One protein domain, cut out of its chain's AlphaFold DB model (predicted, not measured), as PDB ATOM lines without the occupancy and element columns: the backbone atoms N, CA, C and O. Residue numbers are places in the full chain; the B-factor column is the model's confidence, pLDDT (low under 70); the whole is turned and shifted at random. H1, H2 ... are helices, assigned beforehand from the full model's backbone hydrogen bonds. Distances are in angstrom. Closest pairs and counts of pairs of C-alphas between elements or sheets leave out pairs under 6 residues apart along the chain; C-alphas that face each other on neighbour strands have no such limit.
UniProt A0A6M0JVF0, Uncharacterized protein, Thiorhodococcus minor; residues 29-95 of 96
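AT A GLANCE: This is residues 29 to 95 of the 96 residues of an uncharacterized protein of Thiorhodococcus minor (UniProt A0A6M0JVF0). The longest helix, H2, is sandwiched between H1 on one side and H4 on the other, and it crosses each at a steep tilt; the centres of these three helices lie nearly in a row. The short H3 sits to the side of that row, packing on H2 through residues 52 to 57 of H2, and the link from H3 to H4 swings out through Ser 76 before H4 folds back across H2. The printed part has 67 residues with four named helices, in the order H1, H2, H3, H4, and no named strand; the class is all helix. The whole is compact and rounded, with a radius of gyration of the C-alphas of 11.0 A and spans of 28 by 26 by 21 A.

IN THESE COORDINATES: H2 is residues 46 to 59, 19.9 A from C-alpha 46 at (-49.388, -22.550, 46.693) to C-alpha 59. Before it comes H1, residues 30 to 40, 15.6 A long, which begins at C-alpha 30 at (-51.049, -34.597, 42.340). After H2 comes H3, residues 63 to 71, 10.8 A long. H4 is residues 81 to 93, 18.7 A long, and ends at C-alpha 93 at (-46.497, -22.889, 30.215).

HOW THE PARTS SIT: H2 is the hub, touching the three other helices. H1 and H2 form a helical hairpin; they touch, closest at the C-alphas of Ala 34 and Ala 50, 5.0 A apart, and run opposite ways at a steep tilt of 42 degrees. H2 touches H4, closest at the C-alphas of Ser 59 and Phe 83, 5.1 A apart, and they run opposite ways at a steep tilt of 49 degrees. H2 and H3 are also a helical hairpin; H2 touches H3 with residues 52 to 57 alone, closest at the C-alphas of Cys 56 and Val 63, 5.7 A apart, and they run opposite ways at a steep tilt of 40 degrees. The helix packing is mostly crossed, with 0 of the 3 touching pairs at a shallow tilt. H1 and H3 are near each other, with 6 pairs of C-alphas within 10 A. H1 and H4 are apart, and so are H3 and H4. In H1, H2, H3 and H4 every O i to N i+4 pair is within hydrogen-bond range.

THE WHOLE: The two C-alphas farthest apart, those of Ser 76 and Arg 95, are 30.1 A apart. The printed part has no cut. The links H1 to H2 and H2 to H3 are tight, and the link H3 to H4, 9 residues, is short. The mean pLDDT of the printed part is 93.2, and residues 29 and 95 are under 70.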
ATOM      1  N   PHE A  29     -53.819 -38.498  41.792       68.81
ATOM      2  CA  PHE A  29     -53.718 -37.138  41.296       68.81
ATOM      3  C   PHE A  29     -52.943 -36.218  42.245       68.81
ATOM      4  O   PHE A  29     -53.277 -36.040  43.415       68.81
ATOM      5  N   ALA A  30     -51.956 -35.529  41.671       75.62
ATOM      6  CA  ALA A  30     -51.049 -34.597  42.340       75.62
ATOM      7  C   ALA A  30     -51.734 -33.469  43.147       75.62
ATOM      8  O   ALA A  30     -51.129 -32.915  44.065       75.62
ATOM      9  N   PHE A  31     -52.989 -33.116  42.840       80.25
ATOM     10  CA  PHE A  31     -53.669 -31.971  43.456       80.25
ATOM     11  C   PHE A  31     -53.957 -32.153  44.951       80.25
ATOM     12  O   PHE A  31     -53.862 -31.182  45.702       80.25
ATOM     13  N   ALA A  32     -54.277 -33.369  45.404       85.88
ATOM     14  CA  ALA A  32     -54.599 -33.605  46.811       85.88
ATOM     15  C   ALA A  32     -53.348 -33.447  47.681       85.88
ATOM     16  O   ALA A  32     -53.365 -32.721  48.675       85.88
ATOM     17  N   ARG A  33     -52.232 -34.037  47.234       88.44
ATOM     18  CA  ARG A  33     -50.938 -33.892  47.901       88.44
ATOM     19  C   ARG A  33     -50.446 -32.444  47.889       88.44
ATOM     20  O   ARG A  33     -49.927 -31.970  48.893       88.44
ATOM     21  N   ALA A  34     -50.645 -31.715  46.790       92.44
ATOM     22  CA  ALA A  34     -50.308 -30.295  46.731       92.44
ATOM     23  C   ALA A  34     -51.113 -29.449  47.737       92.44
ATOM     24  O   ALA A  34     -50.544 -28.568  48.378       92.44
ATOM     25  N   ALA A  35     -52.412 -29.724  47.908       91.38
ATOM     26  CA  ALA A  35     -53.262 -29.018  48.870       91.38
ATOM     27  C   ALA A  35     -52.879 -29.318  50.330       91.38
ATOM     28  O   ALA A  35     -52.848 -28.413  51.169       91.38
ATOM     29  N   GLU A  36     -52.549 -30.575  50.625       92.50
ATOM     30  CA  GLU A  36     -52.036 -30.987  51.932       92.50
ATOM     31  C   GLU A  36     -50.727 -30.254  52.260       92.50
ATOM     32  O   GLU A  36     -50.629 -29.583  53.289       92.50
ATOM     33  N   LEU A  37     -49.753 -30.289  51.345       94.44
ATOM     34  CA  LEU A  37     -48.474 -29.599  51.516       94.44
ATOM     35  C   LEU A  37     -48.647 -28.083  51.656       94.44
ATOM     36  O   LEU A  37     -47.990 -27.475  52.490       94.44
ATOM     37  N   ALA A  38     -49.566 -27.468  50.911       95.06
ATOM     38  CA  ALA A  38     -49.872 -26.045  51.053       95.06
ATOM     39  C   ALA A  38     -50.454 -25.673  52.426       95.06
ATOM     40  O   ALA A  38     -50.317 -24.531  52.859       95.06
ATOM     41  N   THR A  39     -51.098 -26.622  53.108       95.31
ATOM     42  CA  THR A  39     -51.594 -26.432  54.477       95.31
ATOM     43  C   THR A  39     -50.465 -26.583  55.500       95.31
ATOM     44  O   THR A  39     -50.427 -25.839  56.477       95.31
ATOM     45  N   LEU A  40     -49.545 -27.526  55.275       95.69
ATOM     46  CA  LEU A  40     -48.400 -27.790  56.155       95.69
ATOM     47  C   LEU A  40     -47.298 -26.726  56.048       95.69
ATOM     48  O   LEU A  40     -46.642 -26.435  57.043       95.69
ATOM     49  N   TYR A  41     -47.131 -26.140  54.862       95.81
ATOM     50  CA  TYR A  41     -46.074 -25.184  54.526       95.81
ATOM     51  C   TYR A  41     -46.669 -23.853  54.021       95.81
ATOM     52  O   TYR A  41     -46.508 -23.503  52.845       95.81
ATOM     53  N   PRO A  42     -47.400 -23.103  54.872       95.62
ATOM     54  CA  PRO A  42     -48.120 -21.892  54.469       95.62
ATOM     55  C   PRO A  42     -47.206 -20.726  54.060       95.62
ATOM     56  O   PRO A  42     -47.661 -19.781  53.415       95.62
ATOM     57  N   GLU A  43     -45.927 -20.760  54.432       96.00
ATOM     58  CA  GLU A  43     -44.916 -19.781  54.034       96.00
ATOM     59  C   GLU A  43     -44.509 -19.899  52.557       96.00
ATOM     60  O   GLU A  43     -43.948 -18.957  51.989       96.00
ATOM     61  N   TRP A  44     -44.816 -21.030  51.916       96.38
ATOM     62  CA  TRP A  44     -44.503 -21.279  50.516       96.38
ATOM     63  C   TRP A  44     -45.692 -20.948  49.602       96.38
ATOM     64  O   TRP A  44     -46.843 -21.254  49.921       96.38
ATOM     65  N   PRO A  45     -45.457 -20.361  48.413       96.00
ATOM     66  CA  PRO A  45     -46.541 -20.076  47.479       96.00
ATOM     67  C   PRO A  45     -47.261 -21.356  47.033       96.00
ATOM     68  O   PRO A  45     -46.634 -22.281  46.518       96.00
ATOM     69  N   GLN A  46     -48.594 -21.382  47.112       93.88
ATOM     70  CA  GLN A  46     -49.388 -22.550  46.693       93.88
ATOM     71  C   GLN A  46     -49.106 -22.965  45.241       93.88
ATOM     72  O   GLN A  46     -48.973 -24.149  44.939       93.88
ATOM     73  N   ALA A  47     -48.938 -21.988  44.343       92.81
ATOM     74  CA  ALA A  47     -48.593 -22.239  42.945       92.81
ATOM     75  C   ALA A  47     -47.215 -22.907  42.779       92.81
ATOM     76  O   ALA A  47     -47.021 -23.690  41.853       92.81
ATOM     77  N   PHE A  48     -46.262 -22.612  43.670       95.31
ATOM     78  CA  PHE A  48     -44.960 -23.275  43.682       95.31
ATOM     79  C   PHE A  48     -45.107 -24.745  44.088       95.31
ATOM     80  O   PHE A  48     -44.624 -25.617  43.367       95.31
ATOM     81  N   ILE A  49     -45.821 -25.014  45.187       95.88
ATOM     82  CA  ILE A  49     -46.060 -26.374  45.694       95.88
ATOM     83  C   ILE A  49     -46.791 -27.216  44.646       95.88
ATOM     84  O   ILE A  49     -46.352 -28.320  44.338       95.88
ATOM     85  N   ALA A  50     -47.852 -26.681  44.037       93.75
ATOM     86  CA  ALA A  50     -48.609 -27.382  43.001       93.75
ATOM     87  C   ALA A  50     -47.720 -27.817  41.826       93.75
ATOM     88  O   ALA A  50     -47.694 -28.997  41.481       93.75
ATOM     89  N   ARG A  51     -46.915 -26.897  41.274       94.50
ATOM     90  CA  ARG A  51     -45.993 -27.204  40.166       94.50
ATOM     91  C   ARG A  51     -44.889 -28.172  40.568       94.50
ATOM     92  O   ARG A  51     -44.459 -28.982  39.757       94.50
ATOM     93  N   MET A  52     -44.405 -28.083  41.806       96.12
ATOM     94  CA  MET A  52     -43.398 -29.008  42.323       96.12
ATOM     95  C   MET A  52     -43.954 -30.435  42.376       96.12
ATOM     96  O   MET A  52     -43.307 -31.352  41.874       96.12
ATOM     97  N   VAL A  53     -45.150 -30.626  42.939       95.50
ATOM     98  CA  VAL A  53     -45.795 -31.947  43.025       95.50
ATOM     99  C   VAL A  53     -46.146 -32.478  41.633       95.50
ATOM    100  O   VAL A  53     -45.941 -33.657  41.352       95.50
ATOM    101  N   GLU A  54     -46.601 -31.616  40.727       93.69
ATOM    102  CA  GLU A  54     -46.857 -31.988  39.334       93.69
ATOM    103  C   GLU A  54     -45.576 -32.429  38.610       93.69
ATOM    104  O   GLU A  54     -45.553 -33.485  37.978       93.69
ATOM    105  N   ALA A  55     -44.470 -31.699  38.776       95.19
ATOM    106  CA  ALA A  55     -43.175 -32.099  38.231       95.19
ATOM    107  C   ALA A  55     -42.694 -33.446  38.798       95.19
ATOM    108  O   ALA A  55     -42.114 -34.244  38.061       95.19
ATOM    109  N   CYS A  56     -42.949 -33.728  40.079       95.00
ATOM    110  CA  CYS A  56     -42.667 -35.033  40.691       95.00
ATOM    111  C   CYS A  56     -43.465 -36.150  40.011       95.00
ATOM    112  O   CYS A  56     -42.894 -37.159  39.609       95.00
ATOM    113  N   HIS A  57     -44.764 -35.933  39.794       92.25
ATOM    114  CA  HIS A  57     -45.630 -36.901  39.125       92.25
ATOM    115  C   HIS A  57     -45.190 -37.182  37.678       92.25
ATOM    116  O   HIS A  57     -45.127 -38.338  37.268       92.25
ATOM    117  N   LEU A  58     -44.828 -36.140  36.919       92.19
ATOM    118  CA  LEU A  58     -44.385 -36.273  35.525       92.19
ATOM    119  C   LEU A  58     -43.006 -36.933  35.390       92.19
ATOM    120  O   LEU A  58     -42.776 -37.697  34.455       92.19
ATOM    121  N   SER A  59     -42.085 -36.636  36.307       94.69
ATOM    122  CA  SER A  59     -40.712 -37.161  36.272       94.69
ATOM    123  C   SER A  59     -40.541 -38.505  36.982       94.69
ATOM    124  O   SER A  59     -39.497 -39.141  36.838       94.69
ATOM    125  N   GLY A  60     -41.527 -38.924  37.779       92.56
ATOM    126  CA  GLY A  60     -41.418 -40.068  38.685       92.56
ATOM    127  C   GLY A  60     -40.501 -39.820  39.889       92.56
ATOM    128  O   GLY A  60     -40.168 -40.767  40.601       92.56
ATOM    129  N   TRP A  61     -40.065 -38.578  40.125       95.19
ATOM    130  CA  TRP A  61     -39.273 -38.247  41.308       95.19
ATOM    131  C   TRP A  61     -40.176 -38.213  42.557       95.19
ATOM    132  O   TRP A  61     -41.238 -37.596  42.496       95.19
ATOM    133  N   PRO A  62     -39.800 -38.857  43.681       94.75
ATOM    134  CA  PRO A  62     -40.652 -38.913  44.868       94.75
ATOM    135  C   PRO A  62     -40.965 -37.530  45.453       94.75
ATOM    136  O   PRO A  62     -40.062 -36.717  45.674       94.75
ATOM    137  N   VAL A  63     -42.241 -37.289  45.762       94.25
ATOM    138  CA  VAL A  63     -42.713 -36.011  46.324       94.25
ATOM    139  C   VAL A  63     -42.096 -35.756  47.699       94.25
ATOM    140  O   VAL A  63     -41.793 -34.616  48.031       94.25
ATOM    141  N   GLU A  64     -41.842 -36.807  48.473       95.19
ATOM    142  CA  GLU A  64     -41.239 -36.735  49.805       95.19
ATOM    143  C   GLU A  64     -39.807 -36.183  49.739       95.19
ATOM    144  O   GLU A  64     -39.389 -35.421  50.608       95.19
ATOM    145  N   LEU A  65     -39.058 -36.517  48.681       96.62
ATOM    146  CA  LEU A  65     -37.715 -35.975  48.452       96.62
ATOM    147  C   LEU A  65     -37.774 -34.511  48.003       96.62
ATOM    148  O   LEU A  65     -36.942 -33.699  48.416       96.62
ATOM    149  N   ALA A  66     -38.771 -34.152  47.193       95.75
ATOM    150  CA  ALA A  66     -39.002 -32.766  46.807       95.75
ATOM    151  C   ALA A  66     -39.380 -31.897  48.014       95.75
ATOM    152  O   ALA A  66     -38.832 -30.809  48.180       95.75
ATOM    153  N   GLU A  67     -40.254 -32.396  48.886       96.50
ATOM    154  CA  GLU A  67     -40.618 -31.760  50.151       96.50
ATOM    155  C   GLU A  67     -39.388 -31.548  51.042       96.50
ATOM    156  O   GLU A  67     -39.120 -30.414  51.442       96.50
ATOM    157  N   GLN A  68     -38.598 -32.599  51.291       96.69
ATOM    158  CA  GLN A  68     -37.377 -32.510  52.101       96.69
ATOM    159  C   GLN A  68     -36.411 -31.454  51.563       96.69
ATOM    160  O   GLN A  68     -35.892 -30.627  52.315       96.69
ATOM    161  N   ARG A  69     -36.193 -31.442  50.246       96.81
ATOM    162  CA  ARG A  69     -35.267 -30.497  49.629       96.81
ATOM    163  C   ARG A  69     -35.781 -29.066  49.661       96.81
ATOM    164  O   ARG A  69     -35.053 -28.155  50.047       96.81
ATOM    165  N   TYR A  70     -36.986 -28.855  49.142       96.31
ATOM    166  CA  TYR A  70     -37.468 -27.521  48.797       96.31
ATOM    167  C   TYR A  70     -38.253 -26.874  49.921       96.31
ATOM    168  O   TYR A  70     -38.082 -25.680  50.130       96.31
ATOM    169  N   LEU A  71     -39.076 -27.636  50.639       95.94
ATOM    170  CA  LEU A  71     -39.918 -27.101  51.706       95.94
ATOM    171  C   LEU A  71     -39.192 -27.154  53.056       95.94
ATOM    172  O   LEU A  71     -39.185 -26.161  53.777       95.94
ATOM    173  N   ALA A  72     -38.499 -28.260  53.355       94.56
ATOM    174  CA  ALA A  72     -37.712 -28.408  54.585       94.56
ATOM    175  C   ALA A  72     -36.256 -27.902  54.472       94.56
ATOM    176  O   ALA A  72     -35.563 -27.790  55.484       94.56
ATOM    177  N   GLY A  73     -35.789 -27.560  53.266       93.69
ATOM    178  CA  GLY A  73     -34.492 -26.911  53.045       93.69
ATOM    179  C   GLY A  73     -33.267 -27.833  53.077       93.69
ATOM    180  O   GLY A  73     -32.145 -27.341  53.223       93.69
ATOM    181  N   ASP A  74     -33.434 -29.150  52.932       95.88
ATOM    182  CA  ASP A  74     -32.314 -30.092  52.896       95.88
ATOM    183  C   ASP A  74     -31.625 -30.113  51.520       95.88
ATOM    184  O   ASP A  74     -32.026 -30.797  50.574       95.88
ATOM    185  N   ALA A  75     -30.519 -29.379  51.410       94.44
ATOM    186  CA  ALA A  75     -29.742 -29.301  50.179       94.44
ATOM    187  C   ALA A  75     -29.038 -30.617  49.784       94.44
ATOM    188  O   ALA A  75     -28.571 -30.711  48.642       94.44
ATOM    189  N   SER A  76     -28.956 -31.610  50.681       96.56
ATOM    190  CA  SER A  76     -28.303 -32.899  50.415       96.56
ATOM    191  C   SER A  76     -29.112 -33.803  49.481       96.56
ATOM    192  O   SER A  76     -28.539 -34.614  48.751       96.56
ATOM    193  N   VAL A  77     -30.435 -33.621  49.437       95.88
ATOM    194  CA  VAL A  77     -31.333 -34.366  48.553       95.88
ATOM    195  C   VAL A  77     -31.199 -33.830  47.133       95.88
ATOM    196  O   VAL A  77     -31.595 -32.704  46.862       95.88
ATOM    197  N   LEU A  78     -30.643 -34.606  46.203       95.62
ATOM    198  CA  LEU A  78     -30.399 -34.157  44.827       95.62
ATOM    199  C   LEU A  78     -31.582 -34.497  43.899       95.62
ATOM    200  O   LEU A  78     -31.925 -35.675  43.776       95.62
ATOM    201  N   PRO A  79     -32.187 -33.511  43.207       94.25
ATOM    202  CA  PRO A  79     -33.225 -33.776  42.219       94.25
ATOM    203  C   PRO A  79     -32.671 -34.460  40.975       94.25
ATOM    204  O   PRO A  79     -31.510 -34.279  40.595       94.25
ATOM    205  N   THR A  80     -33.536 -35.212  40.302       95.81
ATOM    206  CA  THR A  80     -33.215 -35.806  39.005       95.81
ATOM    207  C   THR A  80     -33.220 -34.749  37.898       95.81
ATOM    208  O   THR A  80     -33.790 -33.659  38.031       95.81
ATOM    209  N   ARG A  81     -32.576 -35.057  36.768       97.19
ATOM    210  CA  ARG A  81     -32.588 -34.159  35.601       97.19
ATOM    211  C   ARG A  81     -33.989 -34.054  35.007       97.19
ATOM    212  O   ARG A  81     -34.381 -32.985  34.554       97.19
ATOM    213  N   GLU A  82     -34.729 -35.151  35.056       97.44
ATOM    214  CA  GLU A  82     -36.107 -35.287  34.606       97.44
ATOM    215  C   GLU A  82     -37.018 -34.355  35.406       97.44
ATOM    216  O   GLU A  82     -37.779 -33.601  34.808       97.44
ATOM    217  N   PHE A  83     -36.874 -34.315  36.737       97.00
ATOM    218  CA  PHE A  83     -37.611 -33.365  37.571       97.00
ATOM    219  C   PHE A  83     -37.349 -31.920  37.139       97.00
ATOM    220  O   PHE A  83     -38.286 -31.149  36.940       97.00
ATOM    221  N   HIS A  84     -36.078 -31.554  36.947       96.75
ATOM    222  CA  HIS A  84     -35.721 -30.205  36.513       96.75
ATOM    223  C   HIS A  84     -36.291 -29.855  35.137       96.75
ATOM    224  O   HIS A  84     -36.760 -28.733  34.952       96.75
ATOM    225  N   ALA A  85     -36.273 -30.796  34.192       97.31
ATOM    226  CA  ALA A  85     -36.848 -30.604  32.866       97.31
ATOM    227  C   ALA A  85     -38.370 -30.403  32.939       97.31
ATOM    228  O   ALA A  85     -38.873 -29.407  32.424       97.31
ATOM    229  N   CYS A  86     -39.087 -31.283  33.646       95.88
ATOM    230  CA  CYS A  86     -40.535 -31.166  33.836       95.88
ATOM    231  C   CYS A  86     -40.907 -29.847  34.523       95.88
ATOM    232  O   CYS A  86     -41.783 -29.126  34.052       95.88
ATOM    233  N   TYR A  87     -40.210 -29.487  35.602       95.88
ATOM    234  CA  TYR A  87     -40.474 -28.250  36.331       95.88
ATOM    235  C   TYR A  87     -40.206 -26.999  35.480       95.88
ATOM    236  O   TYR A  87     -40.956 -26.025  35.553       95.88
ATOM    237  N   ALA A  88     -39.155 -27.012  34.654       95.75
ATOM    238  CA  ALA A  88     -38.851 -25.908  33.749       95.75
ATOM    239  C   ALA A  88     -39.942 -25.716  32.686       95.75
ATOM    240  O   ALA A  88     -40.343 -24.577  32.443       95.75
ATOM    241  N   GLU A  89     -40.450 -26.798  32.093       96.00
ATOM    242  CA  GLU A  89     -41.543 -26.723  31.115       96.00
ATOM    243  C   GLU A  89     -42.846 -26.218  31.756       96.00
ATOM    244  O   GLU A  89     -43.433 -25.263  31.249       96.00
ATOM    245  N   LEU A  90     -43.220 -26.710  32.944       93.19
ATOM    246  CA  LEU A  90     -44.391 -26.202  33.685       93.19
ATOM    247  C   LEU A  90     -44.293 -24.693  33.983       93.19
ATOM    248  O   LEU A  90     -45.282 -23.961  33.934       93.19
ATOM    249  N   GLN A  91     -43.090 -24.192  34.274       92.44
ATOM    250  CA  GLN A  91     -42.860 -22.758  34.486       92.44
ATOM    251  C   GLN A  91     -42.948 -21.943  33.188       92.44
ATOM    252  O   GLN A  91     -43.271 -20.753  33.240       92.44
ATOM    253  N   ARG A  92     -42.658 -22.548  32.029       92.81
ATOM    254  CA  ARG A  92     -42.819 -21.903  30.718       92.81
ATOM    255  C   ARG A  92     -44.283 -21.803  30.322       92.81
ATOM    256  O   ARG A  92     -44.687 -20.737  29.876       92.81
ATOM    257  N   GLU A  93     -45.056 -22.867  30.509       88.25
ATOM    258  CA  GLU A  93     -46.497 -22.889  30.215       88.25
ATOM    259  C   GLU A  93     -47.282 -21.897  31.080       88.25
ATOM    260  O   GLU A  93     -48.256 -21.299  30.632       88.25
ATOM    261  N   ALA A  94     -46.825 -21.667  32.311       81.31
ATOM    262  CA  ALA A  94     -47.426 -20.697  33.219       81.31
ATOM    263  C   ALA A  94     -47.105 -19.224  32.888       81.31
ATOM    264  O   ALA A  94     -47.615 -18.330  33.571       81.31
ATOM    265  N   ARG A  95     -46.234 -18.948  31.906       68.69
ATOM    266  CA  ARG A  95     -45.911 -17.583  31.474       68.69
ATOM    267  C   ARG A  95     -46.930 -17.146  30.403       68.69
ATOM    268  O   ARG A  95     -47.056 -17.857  29.412       68.69
TER     269      ARG A  95